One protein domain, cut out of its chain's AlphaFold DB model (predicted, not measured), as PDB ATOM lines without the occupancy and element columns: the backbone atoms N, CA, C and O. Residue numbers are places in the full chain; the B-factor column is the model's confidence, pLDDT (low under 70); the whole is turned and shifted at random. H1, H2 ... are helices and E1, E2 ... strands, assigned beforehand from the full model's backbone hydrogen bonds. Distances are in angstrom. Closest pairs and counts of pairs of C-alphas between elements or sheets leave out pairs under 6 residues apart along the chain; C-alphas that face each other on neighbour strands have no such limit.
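What this domain is: This is residues 3 to 106 of the 106 residues of an uncharacterized protein of Oscillospiraceae bacterium (UniProt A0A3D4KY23). A strongly twisted sheet, E3 E4 E5, has H3 packed on one face and H1 on the other, and a smaller sheet, E1 E2 E6, covers another side of H1. H2 packs on the smaller sheet's same face as H1, and edge strands E5 and E6 come together. The printed part has 104 residues, with three named helices and six named strands in the order E1 E2 H1 E3 E4 E5 H2 E6 H3, class mixed; both sheets are antiparallel, in orders E3 E4 E5 and E1 E2 E6. The whole is compact, radius of gyration of the C-alphas 13.7 A, spanning 39 by 31 by 28 A.

Where its parts are: E3 is residues 38 to 47, 20.6 A, and bends by 81 degrees at residue 43; E4 is 53 to 60, 22.5 A; E5 is 65 to 70, 16.8 A. H1 is 25 to 34, 14.4 A; H2 is 71 to 78; H3 is 92 to 104, 18.7 A. E1 is 3 to 5, E2 11 to 14, E6 82 to 85. C-alpha 3 is at (-33.577, 24.646, 47.314), C-alpha 104 at (-37.412, 48.231, 34.021).

How they stand to each other: E3 E4 E5 form a meander, each strand the antiparallel neighbour of the one before: N 45 and O 55 are 2.9 A apart, N 58 and O 67 2.9 A. With H3 and H1 on opposite faces it makes three layers; the closest C-alphas are Gly 42 and Glu 97, 5.7 A, and Cys 33 and Tyr 39, 6.5 A. H1 and H2, on the same face of E1 E2 E6, make two layers with it; N 4 and O 12 are 2.9 A apart, N 13 and O 83 2.9 A. H1 and H2 touch about perpendicular, 89 degrees, closest C-alphas Thr 25 and Thr 78, 6.3 A. The closest C-alphas of E5 and E6 are Tyr 67 and Leu 85, 6.0 A. Every O i to N i+4 pair is within hydrogen-bond range in H1, H2 and H3.

The domain as a whole: The C-alphas of Tyr 18 and Asn 92, 40.0 A apart, are the two farthest. The printed part has no cut and no long link; pLDDT is under 70 at residues 17 to 21 and 105 to 106.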
ATOM      1  N   ALA A   3     -33.437  24.927  48.738       87.00
ATOM      2  CA  ALA A   3     -33.577  24.646  47.314       87.00
ATOM      3  C   ALA A   3     -32.350  23.879  46.802       87.00
ATOM      4  O   ALA A   3     -31.199  24.276  47.020       87.00
ATOM      5  N   ILE A   4     -32.592  22.758  46.123       90.12
ATOM      6  CA  ILE A   4     -31.551  21.889  45.567       90.12
ATOM      7  C   ILE A   4     -31.779  21.763  44.063       90.12
ATOM      8  O   ILE A   4     -32.768  21.167  43.638       90.12
ATOM      9  N   GLU A   5     -30.848  22.289  43.270       88.88
ATOM     10  CA  GLU A   5     -30.807  22.066  41.823       88.88
ATOM     11  C   GLU A   5     -30.404  20.612  41.530       88.88
ATOM     12  O   GLU A   5     -29.415  20.097  42.060       88.88
ATOM     13  N   LEU A   6     -31.204  19.933  40.715       89.44
ATOM     14  CA  LEU A   6     -30.965  18.575  40.239       89.44
ATOM     15  C   LEU A   6     -30.292  18.617  38.860       89.44
ATOM     16  O   LEU A   6     -30.428  19.591  38.129       89.44
ATOM     17  N   ASN A   7     -29.642  17.520  38.453       79.31
ATOM     18  CA  ASN A   7     -28.878  17.427  37.193       79.31
ATOM     19  C   ASN A   7     -29.662  17.784  35.909       79.31
ATOM     20  O   ASN A   7     -29.057  17.933  34.854       79.31
ATOM     21  N   THR A   8     -30.991  17.881  35.972       82.00
ATOM     22  CA  THR A   8     -31.869  18.239  34.847       82.00
ATOM     23  C   THR A   8     -32.364  19.689  34.900       82.00
ATOM     24  O   THR A   8     -33.324  20.008  34.210       82.00
ATOM     25  N   GLY A   9     -31.799  20.540  35.764       87.75
ATOM     26  CA  GLY A   9     -32.267  21.914  35.990       87.75
ATOM     27  C   GLY A   9     -33.536  22.016  36.844       87.75
ATOM     28  O   GLY A   9     -34.033  23.110  37.075       87.75
ATOM     29  N   ALA A  10     -34.077  20.897  37.332       94.12
ATOM     30  CA  ALA A  10     -35.213  20.905  38.253       94.12
ATOM     31  C   ALA A  10     -34.794  21.391  39.644       94.12
ATOM     32  O   ALA A  10     -33.709  21.046  40.114       94.12
ATOM     33  N   ILE A  11     -35.672  22.124  40.327       95.25
ATOM     34  CA  ILE A  11     -35.413  22.640  41.675       95.25
ATOM     35  C   ILE A  11     -36.267  21.874  42.674       95.25
ATOM     36  O   ILE A  11     -37.495  21.920  42.653       95.25
ATOM     37  N   LYS A  12     -35.612  21.160  43.585       95.31
ATOM     38  CA  LYS A  12     -36.277  20.479  44.690       95.31
ATOM     39  C   LYS A  12     -36.335  21.398  45.902       95.31
ATOM     40  O   LYS A  12     -35.294  21.785  46.429       95.31
ATOM     41  N   LEU A  13     -37.547  21.686  46.364       93.88
ATOM     42  CA  LEU A  13     -37.823  22.545  47.510       93.88
ATOM     43  C   LEU A  13     -38.238  21.705  48.713       93.88
ATOM     44  O   LEU A  13     -39.112  20.832  48.619       93.88
ATOM     45  N   HIS A  14     -37.629  21.979  49.861       90.06
ATOM     46  CA  HIS A  14     -38.060  21.411  51.131       90.06
ATOM     47  C   HIS A  14     -37.899  22.409  52.273       90.06
ATOM     48  O   HIS A  14     -36.888  23.103  52.398       90.06
ATOM     49  N   ARG A  15     -38.899  22.445  53.154       83.19
ATOM     50  CA  ARG A  15     -38.819  23.219  54.391       83.19
ATOM     51  C   ARG A  15     -37.981  22.454  55.412       83.19
ATOM     52  O   ARG A  15     -38.205  21.259  55.620       83.19
ATOM     53  N   ASP A  16     -37.024  23.126  56.044       76.62
ATOM     54  CA  ASP A  16     -36.337  22.552  57.200       76.62
ATOM     55  C   ASP A  16     -37.329  22.478  58.374       76.62
ATOM     56  O   ASP A  16     -38.102  23.406  58.619       76.62
ATOM     57  N   ARG A  17     -37.337  21.357  59.100       63.50
ATOM     58  CA  ARG A  17     -38.262  21.110  60.218       63.50
ATOM     59  C   ARG A  17     -38.066  22.083  61.383       63.50
ATOM     60  O   ARG A  17     -38.946  22.167  62.233       63.50
ATOM     61  N   TYR A  18     -36.940  22.793  61.419       58.50
ATOM     62  CA  TYR A  18     -36.592  23.753  62.469       58.50
ATOM     63  C   TYR A  18     -36.753  25.219  62.045       58.50
ATOM     64  O   TYR A  18     -36.383  26.118  62.800       58.50
ATOM     65  N   ASP A  19     -37.314  25.469  60.861       63.34
ATOM     66  CA  ASP A  19     -37.451  26.811  60.305       63.34
ATOM     67  C   ASP A  19     -38.612  27.574  60.968       63.34
ATOM     68  O   ASP A  19     -39.770  27.523  60.527       63.34
ATOM     69  N   ALA A  20     -38.294  28.235  62.085       60.69
ATOM     70  CA  ALA A  20     -39.205  29.023  62.913       60.69
ATOM     71  C   ALA A  20     -39.362  30.479  62.425       60.69
ATOM     72  O   ALA A  20     -39.659  31.369  63.223       60.69
ATOM     73  N   THR A  21     -39.138  30.745  61.134       67.00
ATOM     74  CA  THR A  21     -39.306  32.085  60.555       67.00
ATOM     75  C   THR A  21     -40.748  32.558  60.701       67.00
ATOM     76  O   THR A  21     -41.682  31.802  60.427       67.00
ATOM     77  N   THR A  22     -40.931  33.833  61.048       75.50
ATOM     78  CA  THR A  22     -42.235  34.516  60.998       75.50
ATOM     79  C   THR A  22     -42.711  34.794  59.571       75.50
ATOM     80  O   THR A  22     -43.870  35.147  59.379       75.50
ATOM     81  N   GLU A  23     -41.827  34.636  58.585       87.00
ATOM     82  CA  GLU A  23     -42.094  34.897  57.172       87.00
ATOM     83  C   GLU A  23     -43.015  33.862  56.526       87.00
ATOM     84  O   GLU A  23     -43.071  32.691  56.928       87.00
ATOM     85  N   SER A  24     -43.724  34.298  55.482       88.75
ATOM     86  CA  SER A  24     -44.612  33.425  54.717       88.75
ATOM     87  C   SER A  24     -43.825  32.308  54.017       88.75
ATOM     88  O   SER A  24     -42.640  32.442  53.698       88.75
ATOM     89  N   THR A  25     -44.477  31.171  53.760       90.19
ATOM     90  CA  THR A  25     -43.836  30.070  53.022       90.19
ATOM     91  C   THR A  25     -43.415  30.510  51.616       90.19
ATOM     92  O   THR A  25     -42.357  30.085  51.166       90.19
ATOM     93  N   LEU A  26     -44.194  31.375  50.954       92.12
ATOM     94  CA  LEU A  26     -43.860  31.907  49.631       92.12
ATOM     95  C   LEU A  26     -42.559  32.717  49.662       92.12
ATOM     96  O   LEU A  26     -41.647  32.405  48.908       92.12
ATOM     97  N   VAL A  27     -42.425  33.675  50.585       91.81
ATOM     98  CA  VAL A  27     -41.202  34.495  50.725       91.81
ATOM     99  C   VAL A  27     -39.974  33.614  50.957       91.81
ATOM    100  O   VAL A  27     -38.952  33.767  50.299       91.81
ATOM    101  N   ASN A  28     -40.105  32.614  51.828       90.81
ATOM    102  CA  ASN A  28     -39.033  31.659  52.090       90.81
ATOM    103  C   ASN A  28     -38.655  30.803  50.867       90.81
ATOM    104  O   ASN A  28     -37.499  30.396  50.747       90.81
ATOM    105  N   ILE A  29     -39.613  30.481  49.990       92.94
ATOM    106  CA  ILE A  29     -39.337  29.797  48.720       92.94
ATOM    107  C   ILE A  29     -38.568  30.731  47.791       92.94
ATOM    108  O   ILE A  29     -37.549  30.309  47.253       92.94
ATOM    109  N   LEU A  30     -39.020  31.980  47.639       93.12
ATOM    110  CA  LEU A  30     -38.387  32.957  46.753       93.12
ATOM    111  C   LEU A  30     -36.927  33.201  47.145       93.12
ATOM    112  O   LEU A  30     -36.056  33.033  46.302       93.12
ATOM    113  N   TRP A  31     -36.632  33.426  48.429       91.81
ATOM    114  CA  TRP A  31     -35.245  33.556  48.898       91.81
ATOM    115  C   TRP A  31     -34.387  32.323  48.600       91.81
ATOM    116  O   TRP A  31     -33.236  32.446  48.198       91.81
ATOM    117  N   ALA A  32     -34.938  31.116  48.765       91.38
ATOM    118  CA  ALA A  32     -34.198  29.896  48.451       91.38
ATOM    119  C   ALA A  32     -33.957  29.726  46.939       91.38
ATOM    120  O   ALA A  32     -32.953  29.136  46.539       91.38
ATOM    121  N   CYS A  33     -34.873  30.214  46.101       93.00
ATOM    122  CA  CYS A  33     -34.734  30.227  44.647       93.00
ATOM    123  C   CYS A  33     -33.742  31.299  44.168       93.00
ATOM    124  O   CYS A  33     -32.970  31.024  43.251       93.00
ATOM    125  N   GLU A  34     -33.695  32.467  44.811       92.06
ATOM    126  CA  GLU A  34     -32.756  33.549  44.482       92.06
ATOM    127  C   GLU A  34     -31.296  33.095  44.613       92.06
ATOM    128  O   GLU A  34     -30.473  33.400  43.753       92.06
ATOM    129  N   GLU A  35     -30.978  32.263  45.615       89.12
ATOM    130  CA  GLU A  35     -29.655  31.626  45.761       89.12
ATOM    131  C   GLU A  35     -29.256  30.744  44.556       89.12
ATOM    132  O   GLU A  35     -28.118  30.273  44.475       89.12
ATOM    133  N   ARG A  36     -30.192  30.479  43.636       89.94
ATOM    134  CA  ARG A  36     -30.036  29.665  42.423       89.94
ATOM    135  C   ARG A  36     -30.216  30.457  41.134       89.94
ATOM    136  O   ARG A  36     -30.453  29.840  40.100       89.94
ATOM    137  N   ASP A  37     -30.101  31.782  41.185       92.75
ATOM    138  CA  ASP A  37     -30.341  32.673  40.042       92.75
ATOM    139  C   ASP A  37     -31.796  32.610  39.530       92.75
ATOM    140  O   ASP A  37     -32.060  32.909  38.365       92.75
ATOM    141  N   THR A  38     -32.741  32.187  40.382       94.94
ATOM    142  CA  THR A  38     -34.161  32.046  40.038       94.94
ATOM    143  C   THR A  38     -35.004  33.085  40.774       94.94
ATOM    144  O   THR A  38     -35.042  33.078  42.004       94.94
ATOM    145  N   TYR A  39     -35.734  33.927  40.045       94.00
ATOM    146  CA  TYR A  39     -36.579  34.993  40.598       94.00
ATOM    147  C   TYR A  39     -37.999  34.943  40.031       94.00
ATOM    148  O   TYR A  39     -38.260  34.261  39.042       94.00
ATOM    149  N   LEU A  40     -38.931  35.613  40.704       95.19
ATOM    150  CA  LEU A  40     -40.321  35.718  40.265       95.19
ATOM    151  C   LEU A  40     -40.438  36.740  39.139       95.19
ATOM    152  O   LEU A  40     -39.871  37.820  39.271       95.19
ATOM    153  N   ILE A  41     -41.184  36.388  38.091       94.94
ATOM    154  CA  ILE A  41     -41.514  37.289  36.988       94.94
ATOM    155  C   ILE A  41     -43.023  37.450  36.849       94.94
ATOM    156  O   ILE A  41     -43.782  36.500  37.073       94.94
ATOM    157  N   GLY A  42     -43.435  38.640  36.426       92.88
ATOM    158  CA  GLY A  42     -44.824  38.961  36.132       92.88
ATOM    159  C   GLY A  42     -45.761  38.891  37.338       92.88
ATOM    160  O   GLY A  42     -45.354  38.780  38.499       92.88
ATOM    161  N   GLU A  43     -47.058  38.995  37.057       93.19
ATOM    162  CA  GLU A  43     -48.103  38.893  38.075       93.19
ATOM    163  C   GLU A  43     -48.560  37.433  38.273       93.19
ATOM    164  O   GLU A  43     -48.471  36.620  37.347       93.19
ATOM    165  N   PRO A  44     -49.074  37.072  39.467       94.12
ATOM    166  CA  PRO A  44     -49.708  35.777  39.679       94.12
ATOM    167  C   PRO A  44     -50.873  35.567  38.707       94.12
ATOM    168  O   PRO A  44     -51.624  36.499  38.412       94.12
ATOM    169  N   TRP A  45     -51.046  34.337  38.238       93.56
ATOM    170  CA  TRP A  45     -52.045  33.994  37.227       93.56
ATOM    171  C   TRP A  45     -52.830  32.736  37.598       93.56
ATOM    172  O   TRP A  45     -52.386  31.902  38.387       93.56
ATOM    173  N   ASP A  46     -54.021  32.603  37.022       93.44
ATOM    174  CA  ASP A  46     -54.930  31.498  37.306       93.44
ATOM    175  C   ASP A  46     -54.618  30.279  36.433       93.44
ATOM    176  O   ASP A  46     -54.714  30.310  35.204       93.44
ATOM    177  N   LEU A  47     -54.296  29.153  37.072       87.62
ATOM    178  CA  LEU A  47     -54.031  27.897  36.382       87.62
ATOM    179  C   LEU A  47     -55.358  27.219  36.003       87.62
ATOM    180  O   LEU A  47     -55.851  26.304  36.677       87.62
ATOM    181  N   ASP A  48     -55.942  27.700  34.904       83.44
ATOM    182  CA  ASP A  48     -57.261  27.325  34.378       83.44
ATOM    183  C   ASP A  48     -57.534  25.810  34.335       83.44
ATOM    184  O   ASP A  48     -58.602  25.388  34.797       83.44
ATOM    185  N   PRO A  49     -56.602  24.940  33.880       77.56
ATOM    186  CA  PRO A  49     -56.849  23.496  33.841       77.56
ATOM    187  C   PRO A  49     -57.101  22.859  35.217       77.56
ATOM    188  O   PRO A  49     -57.572  21.725  35.284       77.56
ATOM    189  N   TYR A  50     -56.794  23.560  36.312       71.88
ATOM    190  CA  TYR A  50     -56.947  23.070  37.682       71.88
ATOM    191  C   TYR A  50     -57.960  23.880  38.493       71.88
ATOM    192  O   TYR A  50     -58.005  23.747  39.714       71.88
ATOM    193  N   GLY A  51     -58.815  24.652  37.818       77.56
ATOM    194  CA  GLY A  51     -59.912  25.374  38.453       77.56
ATOM    195  C   GLY A  51     -59.520  26.732  39.028       77.56
ATOM    196  O   GLY A  51     -60.082  27.113  40.051       77.56
ATOM    197  N   GLY A  52     -58.580  27.436  38.387       85.38
ATOM    198  CA  GLY A  52     -58.180  28.791  38.788       85.38
ATOM    199  C   GLY A  52     -57.332  28.800  40.056       85.38
ATOM    200  O   GLY A  52     -57.593  29.542  40.997       85.38
ATOM    201  N   ILE A  53     -56.368  27.882  40.131       92.44
ATOM    202  CA  ILE A  53     -55.391  27.871  41.218       92.44
ATOM    203  C   ILE A  53     -54.352  28.933  40.896       92.44
ATOM    204  O   ILE A  53     -53.728  28.857  39.843       92.44
ATOM    205  N   GLU A  54     -54.144  29.870  41.815       95.06
ATOM    206  CA  GLU A  54     -53.111  30.889  41.663       95.06
ATOM    207  C   GLU A  54     -51.726  30.238  41.528       95.06
ATOM    208  O   GLU A  54     -51.340  29.355  42.316       95.06
ATOM    209  N   ALA A  55     -51.003  30.683  40.508       95.81
ATOM    210  CA  ALA A  55     -49.675  30.243  40.145       95.81
ATOM    211  C   ALA A  55     -48.743  31.433  39.914       95.81
ATOM    212  O   ALA A  55     -49.158  32.540  39.579       95.81
ATOM    213  N   TYR A  56     -47.462  31.164  40.104       96.31
ATOM    214  CA  TYR A  56     -46.369  32.109  40.017       96.31
ATOM    215  C   TYR A  56     -45.351  31.565  39.026       96.31
ATOM    216  O   TYR A  56     -44.990  30.381  39.080       96.31
ATOM    217  N   THR A  57     -44.867  32.433  38.147       96.88
ATOM    218  CA  THR A  57     -43.792  32.088  37.222       96.88
ATOM    219  C   THR A  57     -42.456  32.471  37.832       96.88
ATOM    220  O   THR A  57     -42.265  33.583  38.321       96.88
ATOM    221  N   LEU A  58     -41.529  31.518  37.829       97.06
ATOM    222  CA  LEU A  58     -40.161  31.720  38.281       97.06
ATOM    223  C   LEU A  58     -39.220  31.553  37.091       97.06
ATOM    224  O   LEU A  58     -39.293  30.533  36.411       97.06
ATOM    225  N   HIS A  59     -38.313  32.498  36.873       97.12
ATOM    226  CA  HIS A  59     -37.331  32.469  35.794       97.12
ATOM    227  C   HIS A  59     -35.918  32.292  36.345       97.12
ATOM    228  O   HIS A  59     -35.507  33.016  37.249       97.12
ATOM    229  N   ASN A  60     -35.169  31.335  35.794       96.19
ATOM    230  CA  ASN A  60     -33.739  31.183  36.043       96.19
ATOM    231  C   ASN A  60     -32.934  31.873  34.939       96.19
ATOM    232  O   ASN A  60     -32.774  31.314  33.853       96.19
ATOM    233  N   CYS A  61     -32.370  33.048  35.225       93.06
ATOM    234  CA  CYS A  61     -31.655  33.832  34.210       93.06
ATOM    235  C   CYS A  61     -30.345  33.192  33.745       93.06
ATOM    236  O   CYS A  61     -29.883  33.456  32.637       93.06
ATOM    237  N   ARG A  62     -29.726  32.334  34.564       93.25
ATOM    238  CA  ARG A  62     -28.486  31.647  34.187       93.25
ATOM    239  C   ARG A  62     -28.732  30.557  33.143       93.25
ATOM    240  O   ARG A  62     -27.865  30.312  32.305       93.25
ATOM    241  N   LEU A  63     -29.860  29.860  33.244       92.44
ATOM    242  CA  LEU A  63     -30.199  28.708  32.408       92.44
ATOM    243  C   LEU A  63     -31.210  29.026  31.299       92.44
ATOM    244  O   LEU A  63     -31.380  28.182  30.423       92.44
ATOM    245  N   ASP A  64     -31.839  30.205  31.328       94.88
ATOM    246  CA  ASP A  64     -32.932  30.610  30.431       94.88
ATOM    247  C   ASP A  64     -34.088  29.593  30.434       94.88
ATOM    248  O   ASP A  64     -34.495  29.049  29.404       94.88
ATOM    249  N   ILE A  65     -34.574  29.268  31.635       96.06
ATOM    250  CA  ILE A  65     -35.683  28.332  31.867       96.06
ATOM    251  C   ILE A  65     -36.663  28.903  32.885       96.06
ATOM    252  O   ILE A  65     -36.276  29.630  33.802       96.06
ATOM    253  N   CYS A  66     -37.921  28.507  32.746       97.44
ATOM    254  CA  CYS A  66     -39.000  28.878  33.644       97.44
ATOM    255  C   CYS A  66     -39.460  27.684  34.486       97.44
ATOM    256  O   CYS A  66     -39.206  26.518  34.168       97.44
ATOM    257  N   TYR A  67     -40.152  28.001  35.574       97.38
ATOM    258  CA  TYR A  67     -40.858  27.060  36.426       97.38
ATOM    259  C   TYR A  67     -42.214  27.631  36.807       97.38
ATOM    260  O   TYR A  67     -42.372  28.842  36.964       97.38
ATOM    261  N   THR A  68     -43.160  26.740  37.070       96.00
ATOM    262  CA  THR A  68     -44.440  27.095  37.679       96.00
ATOM    263  C   THR A  68     -44.447  26.671  39.141       96.00
ATOM    264  O   THR A  68     -44.246  25.495  39.444       96.00
ATOM    265  N   LEU A  69     -44.690  27.623  40.039       96.38
ATOM    266  CA  LEU A  69     -44.972  27.382  41.451       96.38
ATOM    267  C   LEU A  69     -46.443  27.703  41.700       96.38
ATOM    268  O   LEU A  69     -46.856  28.828  41.458       96.38
ATOM    269  N   ASP A  70     -47.229  26.761  42.214       95.75
ATOM    270  CA  ASP A  70     -48.642  27.016  42.517       95.75
ATOM    271  C   ASP A  70     -48.963  26.964  44.017       95.75
ATOM    272  O   ASP A  70     -48.175  26.504  44.853       95.75
ATOM    273  N   THR A  71     -50.142  27.453  44.396       94.75
ATOM    274  CA  THR A  71     -50.555  27.484  45.810       94.75
ATOM    275  C   THR A  71     -50.624  26.102  46.473       94.75
ATOM    276  O   THR A  71     -50.414  26.003  47.685       94.75
ATOM    277  N   ARG A  72     -50.811  25.003  45.729       93.81
ATOM    278  CA  ARG A  72     -50.785  23.635  46.289       93.81
ATOM    279  C   ARG A  72     -49.372  23.217  46.658       93.81
ATOM    280  O   ARG A  72     -49.183  22.537  47.671       93.81
ATOM    281  N   ASP A  73     -48.385  23.615  45.865       95.06
ATOM    282  CA  ASP A  73     -46.978  23.406  46.188       95.06
ATOM    283  C   ASP A  73     -46.594  24.158  47.465       95.06
ATOM    284  O   ASP A  73     -45.984  23.581  48.375       95.06
ATOM    285  N   ILE A  74     -47.041  25.410  47.592       93.69
ATOM    286  CA  ILE A  74     -46.836  26.230  48.794       93.69
ATOM    287  C   ILE A  74     -47.489  25.569  50.019       93.69
ATOM    288  O   ILE A  74     -46.855  25.439  51.075       93.69
ATOM    289  N   GLU A  75     -48.729  25.086  49.901       92.50
ATOM    290  CA  GLU A  75     -49.403  24.341  50.970       92.50
ATOM    291  C   GLU A  75     -48.657  23.055  51.340       92.50
ATOM    292  O   GLU A  75     -48.505  22.728  52.523       92.50
ATOM    293  N   ARG A  76     -48.169  22.315  50.339       93.00
ATOM    294  CA  ARG A  76     -47.432  21.067  50.541       93.00
ATOM    295  C   ARG A  76     -46.152  21.311  51.323       93.00
ATOM    296  O   ARG A  76     -45.898  20.595  52.291       93.00
ATOM    297  N   ILE A  77     -45.383  22.329  50.949       91.75
ATOM    298  CA  ILE A  77     -44.167  22.740  51.659       91.75
ATOM    299  C   ILE A  77     -44.507  23.208  53.081       91.75
ATOM    300  O   ILE A  77     -43.830  22.825  54.037       91.75
ATOM    301  N   THR A  78     -45.594  23.968  53.252       89.75
ATOM    302  CA  THR A  78     -46.067  24.438  54.568       89.75
ATOM    303  C   THR A  78     -46.370  23.279  55.519       89.75
ATOM    304  O   THR A  78     -46.053  23.352  56.704       89.75
ATOM    305  N   ARG A  79     -46.904  22.163  55.006       89.31
ATOM    306  CA  ARG A  79     -47.166  20.931  55.775       89.31
ATOM    307  C   ARG A  79     -45.916  20.058  55.989       89.31
ATOM    308  O   ARG A  79     -46.037  18.917  56.429       89.31
ATOM    309  N   GLY A  80     -44.722  20.565  55.671       87.12
ATOM    310  CA  GLY A  80     -43.455  19.834  55.777       87.12
ATOM    311  C   GLY A  80     -43.220  18.834  54.641       87.12
ATOM    312  O   GLY A  80     -42.403  17.922  54.773       87.12
ATOM    313  N   GLY A  81     -43.967  18.966  53.545       89.50
ATOM    314  CA  GLY A  81     -43.773  18.198  52.329       89.50
ATOM    315  C   GLY A  81     -42.600  18.702  51.492       89.50
ATOM    316  O   GLY A  81     -41.916  19.671  51.817       89.50
ATOM    317  N   VAL A  82     -42.384  18.002  50.385       92.69
ATOM    318  CA  VAL A  82     -41.336  18.285  49.404       92.69
ATOM    319  C   VAL A  82     -42.001  18.508  48.054       92.69
ATOM    320  O   VAL A  82     -42.925  17.767  47.704       92.69
ATOM    321  N   VAL A  83     -41.513  19.498  47.314       95.00
ATOM    322  CA  VAL A  83     -41.962  19.848  45.959       95.00
ATOM    323  C   VAL A  83     -40.768  19.784  45.013       95.00
ATOM    324  O   VAL A  83     -39.619  19.946  45.424       95.00
ATOM    325  N   THR A  84     -41.020  19.474  43.746       96.06
ATOM    326  CA  THR A  84     -40.019  19.573  42.681       96.06
ATOM    327  C   THR A  84     -40.595  20.436  41.578       96.06
ATOM    328  O   THR A  84     -41.595  20.066  40.973       96.06
ATOM    329  N   LEU A  85     -39.958  21.577  41.349       96.31
ATOM    330  CA  LEU A  85     -40.256  22.463  40.241       96.31
ATOM    331  C   LEU A  85     -39.563  21.915  38.999       96.31
ATOM    332  O   LEU A  85     -38.337  21.748  38.975       96.31
ATOM    333  N   HIS A  86     -40.361  21.583  37.995       96.50
ATOM    334  CA  HIS A  86     -39.868  21.062  36.730       96.50
ATOM    335  C   HIS A  86     -39.618  22.218  35.764       96.50
ATOM    336  O   HIS A  86     -40.479  23.087  35.662       96.50
ATOM    337  N   PRO A  87     -38.461  22.244  35.087       96.88
ATOM    338  CA  PRO A  87     -38.135  23.332  34.189       96.88
ATOM    339  C   PRO A  87     -38.859  23.179  32.855       96.88
ATOM    340  O   PRO A  87     -39.009  22.063  32.343       96.88
ATOM    341  N   HIS A  88     -39.208  24.308  32.254       96.38
ATOM    342  CA  HIS A  88     -39.641  24.414  30.866       96.38
ATOM    343  C   HIS A  88     -38.920  25.568  30.165       96.38
ATOM    344  O   HIS A  88     -38.374  26.464  30.805       96.38
ATOM    345  N   ALA A  89     -38.860  25.509  28.834       96.50
ATOM    346  CA  ALA A  89     -38.379  26.643  28.051       96.50
ATOM    347  C   ALA A  89     -39.408  27.785  28.141       96.50
ATOM    348  O   ALA A  89     -40.598  27.465  28.086       96.50
ATOM    349  N   PRO A  90     -38.987  29.061  28.220       96.69
ATOM    350  CA  PRO A  90     -39.918  30.174  28.342       96.69
ATOM    351  C   PRO A  90     -40.931  30.198  27.195       96.69
ATOM    352  O   PRO A  90     -40.559  30.143  26.016       96.69
ATOM    353  N   GLU A  91     -42.209  30.281  27.545       95.88
ATOM    354  CA  GLU A  91     -43.295  30.504  26.598       95.88
ATOM    355  C   GLU A  91     -43.285  31.953  26.087       95.88
ATOM    356  O   GLU A  91     -42.629  32.826  26.651       95.88
ATOM    357  N   ASN A  92     -44.024  32.236  25.009       96.31
ATOM    358  CA  ASN A  92     -44.023  33.573  24.397       96.31
ATOM    359  C   ASN A  92     -44.405  34.680  25.389       96.31
ATOM    360  O   ASN A  92     -43.767  35.722  25.408       96.31
ATOM    361  N   TRP A  93     -45.421  34.445  26.218       94.62
ATOM    362  CA  TRP A  93     -45.867  35.432  27.199       94.62
ATOM    363  C   TRP A  93     -44.854  35.585  28.344       94.62
ATOM    364  O   TRP A  93     -44.571  36.700  28.753       94.62
ATOM    365  N   GLU A  94     -44.233  34.494  28.813       96.19
ATOM    366  CA  GLU A  94     -43.166  34.560  29.826       96.19
ATOM    367  C   GLU A  94     -41.962  35.337  29.287       96.19
ATOM    368  O   GLU A  94     -41.349  36.114  30.009       96.19
ATOM    369  N   ARG A  95     -41.644  35.167  27.998       96.44
ATOM    370  CA  ARG A  95     -40.586  35.919  27.318       96.44
ATOM    371  C   ARG A  95     -40.876  37.419  27.311       96.44
ATOM    372  O   ARG A  95     -39.980  38.194  27.621       96.44
ATOM    373  N   GLU A  96     -42.108  37.814  26.993       95.19
ATOM    374  CA  GLU A  96     -42.536  39.220  27.031       95.19
ATOM    375  C   GLU A  96     -42.387  39.817  28.443       95.19
ATOM    376  O   GLU A  96     -41.927  40.950  28.590       95.19
ATOM    377  N   GLU A  97     -42.717  39.050  29.485       95.25
ATOM    378  CA  GLU A  97     -42.559  39.466  30.885       95.25
ATOM    379  C   GLU A  97     -41.079  39.606  31.285       95.25
ATOM    380  O   GLU A  97     -40.702  40.622  31.868       95.25
ATOM    381  N   ILE A  98     -40.226  38.641  30.912       94.81
ATOM    382  CA  ILE A  98     -38.770  38.692  31.147       94.81
ATOM    383  C   ILE A  98     -38.172  39.951  30.511       94.81
ATOM    384  O   ILE A  98     -37.459  40.701  31.173       94.81
ATOM    385  N   GLU A  99     -38.487  40.206  29.239       93.62
ATOM    386  CA  GLU A  99     -37.984  41.373  28.508       93.62
ATOM    387  C   GLU A  99     -38.451  42.690  29.141       93.62
ATOM    388  O   GLU A  99     -37.686  43.655  29.202       93.62
ATOM    389  N   ARG A 100     -39.691  42.744  29.644       92.38
ATOM    390  CA  ARG A 100     -40.206  43.926  30.345       92.38
ATOM    391  C   ARG A 100     -39.414  44.205  31.622       92.38
ATOM    392  O   ARG A 100     -39.013  45.345  31.846       92.38
ATOM    393  N   GLU A 101     -39.157  43.183  32.432       87.38
ATOM    394  CA  GLU A 101     -38.427  43.338  33.695       87.38
ATOM    395  C   GLU A 101     -36.950  43.699  33.497       87.38
ATOM    396  O   GLU A 101     -36.414  44.522  34.241       87.38
ATOM    397  N   GLU A 102     -36.295  43.154  32.470       83.44
ATOM    398  CA  GLU A 102     -34.915  43.520  32.127       83.44
ATOM    399  C   GLU A 102     -34.779  45.002  31.742       83.44
ATOM    400  O   GLU A 102     -33.763  45.631  32.042       83.44
ATOM    401  N   VAL A 103     -35.801  45.574  31.098       81.44
ATOM    402  CA  VAL A 103     -35.833  46.997  30.732       81.44
ATOM    403  C   VAL A 103     -36.134  47.885  31.939       81.44
ATOM    404  O   VAL A 103     -35.556  48.962  32.057       81.44
ATOM    405  N   GLU A 104     -37.032  47.461  32.828       75.62
ATOM    406  CA  GLU A 104     -37.412  48.231  34.021       75.62
ATOM    407  C   GLU A 104     -36.337  48.211  35.121       75.62
ATOM    408  O   GLU A 104     -36.259  49.144  35.924       75.62
ATOM    409  N   GLY A 105     -35.496  47.172  35.155       60.62
ATOM    410  CA  GLY A 105     -34.396  47.017  36.111       60.62
ATOM    411  C   GLY A 105     -33.064  47.682  35.723       60.62
ATOM    412  O   GLY A 105     -32.132  47.645  36.533       60.62
ATOM    413  N   ALA A 106     -32.954  48.262  34.520       53.94
ATOM    414  CA  ALA A 106     -31.741  48.890  33.967       53.94
ATOM    415  C   ALA A 106     -31.710  50.422  34.128       53.94
ATOM    416  O   ALA A 106     -30.605  50.958  34.388       53.94
TER     417      ALA A 106